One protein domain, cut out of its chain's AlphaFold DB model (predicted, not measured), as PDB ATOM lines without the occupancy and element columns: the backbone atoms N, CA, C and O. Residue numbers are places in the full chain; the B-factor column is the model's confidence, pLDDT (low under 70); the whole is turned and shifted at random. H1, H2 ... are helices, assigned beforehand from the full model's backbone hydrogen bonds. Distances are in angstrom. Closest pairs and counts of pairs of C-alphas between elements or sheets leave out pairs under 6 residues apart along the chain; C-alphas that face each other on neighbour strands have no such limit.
ATOM      1  N   ASP A   5     168.408 186.243 165.053       70.06
ATOM      2  CA  ASP A   5     167.276 186.075 165.963       70.06
ATOM      3  C   ASP A   5     167.641 186.492 167.398       70.06
ATOM      4  O   ASP A   5     166.875 187.201 168.047       70.06
ATOM      5  N   GLU A   6     168.845 186.150 167.872       68.25
ATOM      6  CA  GLU A   6     169.353 186.600 169.180       68.25
ATOM      7  C   GLU A   6     169.565 188.118 169.220       68.25
ATOM      8  O   GLU A   6     169.238 188.768 170.211       68.25
ATOM      9  N   PHE A   7     170.069 188.703 168.128       63.81
ATOM     10  CA  PHE A   7     170.201 190.155 168.017       63.81
ATOM     11  C   PHE A   7     168.832 190.850 167.997       63.81
ATOM     12  O   PHE A   7     168.643 191.859 168.674       63.81
ATOM     13  N   GLY A   8     167.864 190.295 167.261       63.12
ATOM     14  CA  GLY A   8     166.496 190.804 167.206       63.12
ATOM     15  C   GLY A   8     165.798 190.774 168.567       63.12
ATOM     16  O   GLY A   8     165.175 191.763 168.948       63.12
ATOM     17  N   GLN A   9     165.957 189.684 169.323       70.81
ATOM     18  CA  GLN A   9     165.386 189.554 170.665       70.81
ATOM     19  C   GLN A   9     166.033 190.534 171.650       70.81
ATOM     20  O   GLN A   9     165.328 191.253 172.347       70.81
ATOM     21  N   MET A  10     167.365 190.651 171.635       68.69
ATOM     22  CA  MET A  10     168.086 191.630 172.454       68.69
ATOM     23  C   MET A  10     167.614 193.062 172.167       68.69
ATOM     24  O   MET A  10     167.430 193.849 173.093       68.69
ATOM     25  N   MET A  11     167.378 193.407 170.898       66.12
ATOM     26  CA  MET A  11     166.842 194.716 170.513       66.12
ATOM     27  C   MET A  11     165.403 194.921 171.002       66.12
ATOM     28  O   MET A  11     165.088 196.007 171.481       66.12
ATOM     29  N   ALA A  12     164.543 193.904 170.912       65.81
ATOM     30  CA  ALA A  12     163.169 193.974 171.406       65.81
ATOM     31  C   ALA A  12     163.122 194.181 172.928       65.81
ATOM     32  O   ALA A  12     162.472 195.118 173.386       65.81
ATOM     33  N   ASP A  13     163.887 193.392 173.683       68.06
ATOM     34  CA  ASP A  13     163.990 193.505 175.142       68.06
ATOM     35  C   ASP A  13     164.571 194.873 175.541       68.06
ATOM     36  O   ASP A  13     164.142 195.506 176.505       68.06
ATOM     37  N   THR A  14     165.533 195.380 174.769       66.94
ATOM     38  CA  THR A  14     166.118 196.709 174.984       66.94
ATOM     39  C   THR A  14     165.111 197.824 174.738       66.94
ATOM     40  O   THR A  14     165.091 198.786 175.495       66.94
ATOM     41  N   ILE A  15     164.276 197.711 173.701       65.12
ATOM     42  CA  ILE A  15     163.202 198.672 173.418       65.12
ATOM     43  C   ILE A  15     162.119 198.603 174.499       65.12
ATOM     44  O   ILE A  15     161.614 199.643 174.903       65.12
ATOM     45  N   GLU A  16     161.788 197.410 174.998       65.69
ATOM     46  CA  GLU A  16     160.839 197.234 176.105       65.69
ATOM     47  C   GLU A  16     161.336 197.905 177.397       65.69
ATOM     48  O   GLU A  16     160.544 198.459 178.157       65.69
ATOM     49  N   ASN A  17     162.656 197.923 177.607       62.03
ATOM     50  CA  ASN A  17     163.308 198.629 178.713       62.03
ATOM     51  C   ASN A  17     163.719 200.074 178.375       62.03
ATOM     52  O   ASN A  17     164.186 200.798 179.259       62.03
ATOM     53  N   ALA A  18     163.580 200.511 177.121       63.88
ATOM     54  CA  ALA A  18     163.869 201.880 176.730       63.88
ATOM     55  C   ALA A  18     162.754 202.779 177.266       63.88
ATOM     56  O   ALA A  18     161.567 202.469 177.160       63.88
ATOM     57  N   GLU A  19     163.132 203.907 177.862       64.19
ATOM     58  CA  GLU A  19     162.154 204.839 178.409       64.19
ATOM     59  C   GLU A  19     161.189 205.290 177.298       64.19
ATOM     60  O   GLU A  19     161.618 205.659 176.203       64.19
ATOM     61  N   SER A  20     159.878 205.256 177.564       66.25
ATOM     62  CA  SER A  20     158.828 205.474 176.552       66.25
ATOM     63  C   SER A  20     158.980 206.792 175.786       66.25
ATOM     64  O   SER A  20     158.625 206.870 174.611       66.25
ATOM     65  N   TRP A  21     159.586 207.806 176.416       66.44
ATOM     66  CA  TRP A  21     159.885 209.079 175.769       66.44
ATOM     67  C   TRP A  21     160.807 208.926 174.555       66.44
ATOM     68  O   TRP A  21     160.687 209.729 173.642       66.44
ATOM     69  N   PHE A  22     161.698 207.929 174.500       66.44
ATOM     70  CA  PHE A  22     162.573 207.693 173.348       66.44
ATOM     71  C   PHE A  22     161.771 207.225 172.132       66.44
ATOM     72  O   PHE A  22     161.936 207.762 171.038       66.44
ATOM     73  N   VAL A  23     160.871 206.257 172.335       68.44
ATOM     74  CA  VAL A  23     159.988 205.741 171.280       68.44
ATOM     75  C   VAL A  23     159.070 206.856 170.780       68.44
ATOM     76  O   VAL A  23     158.946 207.060 169.572       68.44
ATOM     77  N   ASP A  24     158.502 207.630 171.706       69.00
ATOM     78  CA  ASP A  24     157.646 208.769 171.382       69.00
ATOM     79  C   ASP A  24     158.421 209.882 170.657       69.00
ATOM     80  O   ASP A  24     157.932 210.435 169.672       69.00
ATOM     81  N   ASN A  25     159.649 210.185 171.086       65.81
ATOM     82  CA  ASN A  25     160.503 211.197 170.466       65.81
ATOM     83  C   ASN A  25     160.916 210.783 169.048       65.81
ATOM     84  O   ASN A  25     160.786 211.579 168.122       65.81
ATOM     85  N   PHE A  26     161.302 209.521 168.844       66.00
ATOM     86  CA  PHE A  26     161.631 208.979 167.525       66.00
ATOM     87  C   PHE A  26     160.424 209.005 166.575       66.00
ATOM     88  O   PHE A  26     160.547 209.377 165.406       66.00
ATOM     89  N   ALA A  27     159.235 208.655 167.077       65.38
ATOM     90  CA  ALA A  27     157.995 208.703 166.307       65.38
ATOM     91  C   ALA A  27     157.591 210.137 165.919       65.38
ATOM     92  O   ALA A  27     157.028 210.346 164.843       65.38
ATOM     93  N   GLN A  28     157.872 211.122 166.777       66.62
ATOM     94  CA  GLN A  28     157.460 212.517 166.584       66.62
ATOM     95  C   GLN A  28     158.483 213.372 165.828       66.62
ATOM     96  O   GLN A  28     158.093 214.276 165.089       66.62
ATOM     97  N   HIS A  29     159.776 213.109 166.005       62.19
ATOM     98  CA  HIS A  29     160.858 213.965 165.508       62.19
ATOM     99  C   HIS A  29     161.696 213.315 164.404       62.19
ATOM    100  O   HIS A  29     162.544 213.979 163.807       62.19
ATOM    101  N   GLY A  30     161.408 212.057 164.066       55.41
ATOM    102  CA  GLY A  30     162.169 211.310 163.078       55.41
ATOM    103  C   GLY A  30     163.455 210.727 163.672       55.41
ATOM    104  O   GLY A  30     163.607 210.654 164.891       55.41
ATOM    105  N   PRO A  31     164.370 210.238 162.823       57.91
ATOM    106  CA  PRO A  31     165.513 209.486 163.302       57.91
ATOM    107  C   PRO A  31     166.471 210.354 164.125       57.91
ATOM    108  O   PRO A  31     166.716 211.511 163.786       57.91
ATOM    109  N   VAL A  32     167.053 209.747 165.165       62.38
ATOM    110  CA  VAL A  32     168.184 210.289 165.942       62.38
ATOM    111  C   VAL A  32     169.254 210.844 164.992       62.38
ATOM    112  O   VAL A  32     169.438 210.321 163.888       62.38
ATOM    113  N   GLU A  33     169.977 211.887 165.408       63.22
ATOM    114  CA  GLU A  33     171.103 212.430 164.641       63.22
ATOM    115  C   GLU A  33     172.051 211.288 164.209       63.22
ATOM    116  O   GLU A  33     172.517 210.495 165.026       63.22
ATOM    117  N   GLY A  34     172.263 211.139 162.895       63.03
ATOM    118  CA  GLY A  34     172.943 209.971 162.312       63.03
ATOM    119  C   GLY A  34     172.028 208.890 161.712       63.03
ATOM    120  O   GLY A  34     172.532 207.890 161.206       63.03
ATOM    121  N   GLY A  35     170.704 209.066 161.697       69.00
ATOM    122  CA  GLY A  35     169.790 208.166 160.987       69.00
ATOM    123  C   GLY A  35     169.599 206.812 161.683       69.00
ATOM    124  O   GLY A  35     169.575 206.718 162.910       69.00
ATOM    125  N   LEU A  36     169.480 205.741 160.888       69.38
ATOM    126  CA  LEU A  36     169.402 204.362 161.390       69.38
ATOM    127  C   LEU A  36     170.629 203.995 162.242       69.38
ATOM    128  O   LEU A  36     170.483 203.348 163.273       69.38
ATOM    129  N   ASP A  37     171.817 204.460 161.854       70.25
ATOM    130  CA  ASP A  37     173.057 204.183 162.583       70.25
ATOM    131  C   ASP A  37     173.051 204.820 163.978       70.25
ATOM    132  O   ASP A  37     173.508 204.204 164.942       70.25
ATOM    133  N   GLY A  38     172.500 206.033 164.102       73.06
ATOM    134  CA  GLY A  38     172.309 206.706 165.389       73.06
ATOM    135  C   GLY A  38     171.336 205.945 166.291       73.06
ATOM    136  O   GLY A  38     171.641 205.690 167.456       73.06
ATOM    137  N   ALA A  39     170.211 205.492 165.730       73.00
ATOM    138  CA  ALA A  39     169.224 204.687 166.449       73.00
ATOM    139  C   ALA A  39     169.812 203.354 166.948       73.00
ATOM    140  O   ALA A  39     169.652 203.001 168.115       73.00
ATOM    141  N   CYS A  40     170.547 202.641 166.089       74.19
ATOM    142  CA  CYS A  40     171.208 201.385 166.442       74.19
ATOM    143  C   CYS A  40     172.263 201.577 167.537       74.19
ATOM    144  O   CYS A  40     172.332 200.765 168.456       74.19
ATOM    145  N   ARG A  41     173.064 202.650 167.474       76.38
ATOM    146  CA  ARG A  41     174.037 202.970 168.533       76.38
ATOM    147  C   ARG A  41     173.357 203.256 169.863       76.38
ATOM    148  O   ARG A  41     173.812 202.751 170.881       76.38
ATOM    149  N   TYR A  42     172.283 204.040 169.852       76.81
ATOM    150  CA  TYR A  42     171.559 204.392 171.069       76.81
ATOM    151  C   TYR A  42     170.938 203.158 171.733       76.81
ATOM    152  O   TYR A  42     171.128 202.931 172.926       76.81
ATOM    153  N   LEU A  43     170.268 202.310 170.948       76.69
ATOM    154  CA  LEU A  43     169.703 201.055 171.442       76.69
ATOM    155  C   LEU A  43     170.801 200.120 171.957       76.69
ATOM    156  O   LEU A  43     170.702 199.625 173.073       76.69
ATOM    157  N   LEU A  44     171.901 199.958 171.222       80.12
ATOM    158  CA  LEU A  44     173.030 199.154 171.687       80.12
ATOM    159  C   LEU A  44     173.620 199.682 173.008       80.12
ATOM    160  O   LEU A  44     173.970 198.895 173.882       80.12
ATOM    161  N   ALA A  45     173.694 201.001 173.186       81.00
ATOM    162  CA  ALA A  45     174.162 201.610 174.427       81.00
ATOM    163  C   ALA A  45     173.207 201.376 175.612       81.00
ATOM    164  O   ALA A  45     173.673 201.201 176.737       81.00
ATOM    165  N   ILE A  46     171.887 201.351 175.384       78.38
ATOM    166  CA  ILE A  46     170.910 200.958 176.413       78.38
ATOM    167  C   ILE A  46     171.069 199.474 176.753       78.38
ATOM    168  O   ILE A  46     171.160 199.139 177.931       78.38
ATOM    169  N   ALA A  47     171.158 198.605 175.743       78.75
ATOM    170  CA  ALA A  47     171.286 197.156 175.919       78.75
ATOM    171  C   ALA A  47     172.519 196.774 176.751       78.75
ATOM    172  O   ALA A  47     172.498 195.825 177.529       78.75
ATOM    173  N   LEU A  48     173.605 197.528 176.576       82.50
ATOM    174  CA  LEU A  48     174.882 197.304 177.246       82.50
ATOM    175  C   LEU A  48     175.056 198.159 178.507       82.50
ATOM    176  O   LEU A  48     176.136 198.171 179.099       82.50
ATOM    177  N   ARG A  49     174.017 198.877 178.947       80.12
ATOM    178  CA  ARG A  49     174.093 199.725 180.137       80.12
ATOM    179  C   ARG A  49     174.320 198.865 181.380       80.12
ATOM    180  O   ARG A  49     173.511 198.010 181.719       80.12
ATOM    181  N   GLY A  50     175.428 199.120 182.073       79.44
ATOM    182  CA  GLY A  50     175.842 198.344 183.245       79.44
ATOM    183  C   GLY A  50     176.637 197.076 182.918       79.44
ATOM    184  O   GLY A  50     177.105 196.429 183.847       79.44
ATOM    185  N   CYS A  51     176.843 196.752 181.636       87.00
ATOM    186  CA  CYS A  51     177.780 195.715 181.215       87.00
ATOM    187  C   CYS A  51     179.218 196.225 181.373       87.00
ATOM    188  O   CYS A  51     179.562 197.306 180.889       87.00
ATOM    189  N   THR A  52     180.066 195.457 182.050       92.94
ATOM    190  CA  THR A  52     181.492 195.775 182.174       92.94
ATOM    191  C   THR A  52     182.274 195.326 180.938       92.94
ATOM    192  O   THR A  52     181.884 194.399 180.223       92.94
ATOM    193  N   ALA A  53     183.438 195.939 180.699       91.25
ATOM    194  CA  ALA A  53     184.322 195.547 179.599       91.25
ATOM    195  C   ALA A  53     184.735 194.066 179.680       91.25
ATOM    196  O   ALA A  53     184.795 193.390 178.653       91.25
ATOM    197  N   ALA A  54     184.960 193.545 180.891       92.81
ATOM    198  CA  ALA A  54     185.310 192.146 181.122       92.81
ATOM    199  C   ALA A  54     184.157 191.185 180.776       92.81
ATOM    200  O   ALA A  54     184.379 190.176 180.103       92.81
ATOM    201  N   GLU A  55     182.924 191.498 181.192       90.38
ATOM    202  CA  GLU A  55     181.732 190.701 180.863       90.38
ATOM    203  C   GLU A  55     181.496 190.665 179.353       90.38
ATOM    204  O   GLU A  55     181.332 189.588 178.776       90.38
ATOM    205  N   PHE A  56     181.577 191.827 178.701       88.50
ATOM    206  CA  PHE A  56     181.447 191.939 177.254       88.50
ATOM    207  C   PHE A  56     182.550 191.159 176.525       88.50
ATOM    208  O   PHE A  56     182.279 190.358 175.628       88.50
ATOM    209  N   ALA A  57     183.811 191.342 176.918       88.25
ATOM    210  CA  ALA A  57     184.943 190.642 176.321       88.25
ATOM    211  C   ALA A  57     184.780 189.119 176.392       88.25
ATOM    212  O   ALA A  57     184.952 188.426 175.386       88.25
ATOM    213  N   ASN A  58     184.371 188.612 177.557       88.62
ATOM    214  CA  ASN A  58     184.139 187.191 177.778       88.62
ATOM    215  C   ASN A  58     182.952 186.655 176.961       88.62
ATOM    216  O   ASN A  58     183.047 185.580 176.372       88.62
ATOM    217  N   GLN A  59     181.847 187.401 176.889       87.12
ATOM    218  CA  GLN A  59     180.642 186.979 176.172       87.12
ATOM    219  C   GLN A  59     180.834 186.951 174.650       87.12
ATOM    220  O   GLN A  59     180.342 186.044 173.977       87.12
ATOM    221  N   TYR A  60     181.550 187.933 174.100       84.06
ATOM    222  CA  TYR A  60     181.657 188.137 172.653       84.06
ATOM    223  C   TYR A  60     183.010 187.712 172.064       84.06
ATOM    224  O   TYR A  60     183.196 187.778 170.849       84.06
ATOM    225  N   GLY A  61     183.946 187.243 172.895       88.38
ATOM    226  CA  GLY A  61     185.250 186.748 172.447       88.38
ATOM    227  C   GLY A  61     186.160 187.843 171.885       88.38
ATOM    228  O   GLY A  61     186.944 187.584 170.971       88.38
ATOM    229  N   VAL A  62     186.047 189.067 172.405       90.12
ATOM    230  CA  VAL A  62     186.916 190.205 172.059       90.12
ATOM    231  C   VAL A  62     187.885 190.503 173.200       90.12
ATOM    232  O   VAL A  62     187.711 190.012 174.312       90.12
ATOM    233  N   SER A  63     188.924 191.303 172.953       95.75
ATOM    234  CA  SER A  63     189.791 191.752 174.044       95.75
ATOM    235  C   SER A  63     189.084 192.787 174.919       95.75
ATOM    236  O   SER A  63     188.310 193.609 174.425       95.75
ATOM    237  N   GLU A  64     189.410 192.793 176.210       94.69
ATOM    238  CA  GLU A  64     188.871 193.755 177.179       94.69
ATOM    239  C   GLU A  64     189.139 195.208 176.762       94.69
ATOM    240  O   GLU A  64     188.237 196.032 176.811       94.69
ATOM    241  N   ALA A  65     190.317 195.498 176.198       92.56
ATOM    242  CA  ALA A  65     190.645 196.828 175.677       92.56
ATOM    243  C   ALA A  65     189.769 197.265 174.482       92.56
ATOM    244  O   ALA A  65     189.537 198.456 174.282       92.56
ATOM    245  N   ILE A  66     189.302 196.326 173.646       89.88
ATOM    246  CA  ILE A  66     188.357 196.643 172.561       89.88
ATOM    247  C   ILE A  66     186.957 196.855 173.137       89.88
ATOM    248  O   ILE A  66     186.273 197.790 172.720       89.88
ATOM    249  N   ALA A  67     186.547 196.016 174.090       89.19
ATOM    250  CA  ALA A  67     185.264 196.141 174.772       89.19
ATOM    251  C   ALA A  67     185.140 197.487 175.503       89.19
ATOM    252  O   ALA A  67     184.151 198.188 175.319       89.19
ATOM    253  N   GLU A  68     186.172 197.888 176.247       92.81
ATOM    254  CA  GLU A  68     186.234 199.166 176.963       92.81
ATOM    255  C   GLU A  68     186.033 200.351 176.011       92.81
ATOM    256  O   GLU A  68     185.111 201.142 176.192       92.81
ATOM    257  N   ARG A  69     186.794 200.405 174.908       89.62
ATOM    258  CA  ARG A  69     186.659 201.472 173.901       89.62
ATOM    259  C   ARG A  69     185.283 201.508 173.238       89.62
ATOM    260  O   ARG A  69     184.817 202.585 172.864       89.62
ATOM    261  N   LEU A  70     184.655 200.351 173.030       85.88
ATOM    262  CA  LEU A  70     183.311 200.276 172.460       85.88
ATOM    263  C   LEU A  70     182.270 200.823 173.440       85.88
ATOM    264  O   LEU A  70     181.431 201.625 173.035       85.88
ATOM    265  N   LEU A  71     182.339 200.425 174.712       87.56
ATOM    266  CA  LEU A  71     181.431 200.896 175.758       87.56
ATOM    267  C   LEU A  71     181.581 202.409 175.988       87.56
ATOM    268  O   LEU A  71     180.576 203.113 176.017       87.56
ATOM    269  N   GLU A  72     182.812 202.928 176.031       87.88
ATOM    270  CA  GLU A  72     183.080 204.373 176.109       87.88
ATOM    271  C   GLU A  72     182.459 205.145 174.939       87.88
ATOM    272  O   GLU A  72     181.842 206.198 175.118       87.88
ATOM    273  N   TRP A  73     182.616 204.623 173.721       84.38
ATOM    274  CA  TRP A  73     182.064 205.239 172.521       84.38
ATOM    275  C   TRP A  73     180.530 205.236 172.510       84.38
ATOM    276  O   TRP A  73     179.917 206.230 172.115       84.38
ATOM    277  N   LEU A  74     179.908 204.151 172.975       83.75
ATOM    278  CA  LEU A  74     178.454 204.047 173.127       83.75
ATOM    279  C   LEU A  74     177.922 205.006 174.198       83.75
ATOM    280  O   LEU A  74     176.909 205.674 173.986       83.75
ATOM    281  N   GLU A  75     178.622 205.133 175.323       82.31
ATOM    282  CA  GLU A  75     178.240 206.059 176.387       82.31
ATOM    283  C   GLU A  75     178.362 207.521 175.933       82.31
ATOM    284  O   GLU A  75     177.452 208.321 176.150       82.31
ATOM    285  N   ALA A  76     179.434 207.875 175.217       77.19
ATOM    286  CA  ALA A  76     179.588 209.205 174.629       77.19
ATOM    287  C   ALA A  76     178.473 209.540 173.622       77.19
ATOM    288  O   ALA A  76     178.030 210.684 173.563       77.19
ATOM    289  N   GLY A  77     177.997 208.549 172.861       67.56
ATOM    290  CA  GLY A  77     176.899 208.707 171.906       67.56
ATOM    291  C   GLY A  77     175.500 208.800 172.528       67.56
ATOM    292  O   GLY A  77     174.539 209.013 171.793       67.56
ATOM    293  N   THR A  78     175.366 208.629 173.849       67.38
ATOM    294  CA  THR A  78     174.070 208.644 174.554       67.38
ATOM    295  C   THR A  78     173.974 209.654 175.696       67.38
ATOM    296  O   THR A  78     172.923 209.750 176.332       67.38
TER     297      THR A  78
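Overview. This is residues 5 to 78 of the 80 residues of an uncharacterized protein of Pseudomonas sp. 34-62-33 (UniProt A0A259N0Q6). Five helices make an open, elongated chain of parts: H3 lies in the middle, H1 meets its later end nearly at a right angle, and the last turns of H5 meet H3 from another side. H4 crosses H5 at one end of the long axis, and H2 lies at the other end, touching no helix. The printed part has 74 residues with five named helices, H1 H2 H3 H4 H5 along the chain, and no named strand; the class is all helix. It is only just compact, close to loose, with a radius of gyration of the C-alphas of 13.1 A, and it spans 39 by 24 by 19 A.

Arrangement. H3, residues 35 to 47, and H5, residues 64 to 76, are the longest helices by residues, 13 residues each. The centre of H3 is the nearest to the mean of the C-alphas, at 5.0 A. H3 and H5 touch, and the closest C-alphas, those of Ala 45 and Leu 74, are 5.1 A apart. They run opposite ways at a steep tilt of 64 degrees. They touch with a part of each helix alone, residues 41 to 45 of H3 and residues 71 to 75 of H5. H1, residues 5 to 16, touches H3, and the closest C-alphas, those of Thr 14 and Ala 47, are 5.3 A apart. Their lines stand about perpendicular, at 82 degrees. Here too a part of each helix alone touches the other, residues 10 to 15 of H1 and residues 43 to 47 of H3. H4, residues 53 to 60, touches H5 with 12 pairs of C-alphas within 8 A, the closest being those of Ala 53 and Glu 68, 4.9 A apart. H4 and H5 are only just about perpendicular, at 73 degrees. The helix packing is mostly crossed: of the three pairs of helices that touch, 0 are at a shallow tilt. H2, residues 20 to 29, touches no helix. H1 and H2 are only just apart, with their closest C-alphas 8.1 A from each other. H2 and H3 are apart, and so are H3 and H4, H1 and H4, H1 and H5, H2 and H4, and H2 and H5. In H1, H2, H3, H4 and H5 every O i to N i+4 pair is within hydrogen-bond range.

Along the chain. H3 runs 18.6 A from first to last C-alpha, from Gly 35 at (169.790, 208.166, 160.987) to Ala 47. H5 runs 18.2 A, from Glu 64 to Ala 76, whose C-alpha is at (179.588, 209.205, 174.629). H1 begins at Asp 5, with its C-alpha at (167.276, 186.075, 165.963), and measures 16.4 A to Glu 16. H2 measures 14.1 A from Ser 20 to His 29. H4, Ala 53 to Tyr 60, is 8 residues and 10.5 A long.

Size, cuts and confidence. The two C-alphas farthest apart, those of Gln 28 in H2 and Ser 63, just before H5, are 39.1 A from each other. The C-alphas of Asp 5 and Thr 78, the first and last printed residues, are 25.1 A apart. The printed part has no cut, and the four links between helices are tight, of 3, 5, 5 and 3 residues along the chain. The mean pLDDT of the printed part is 75.9, and 32 residues are under 70: residues 6 to 8, residues 10 to 36 and residues 77 to 78. The mean is 66 for H2 and 67 for H1, against 89 for H4 and 88 for H5.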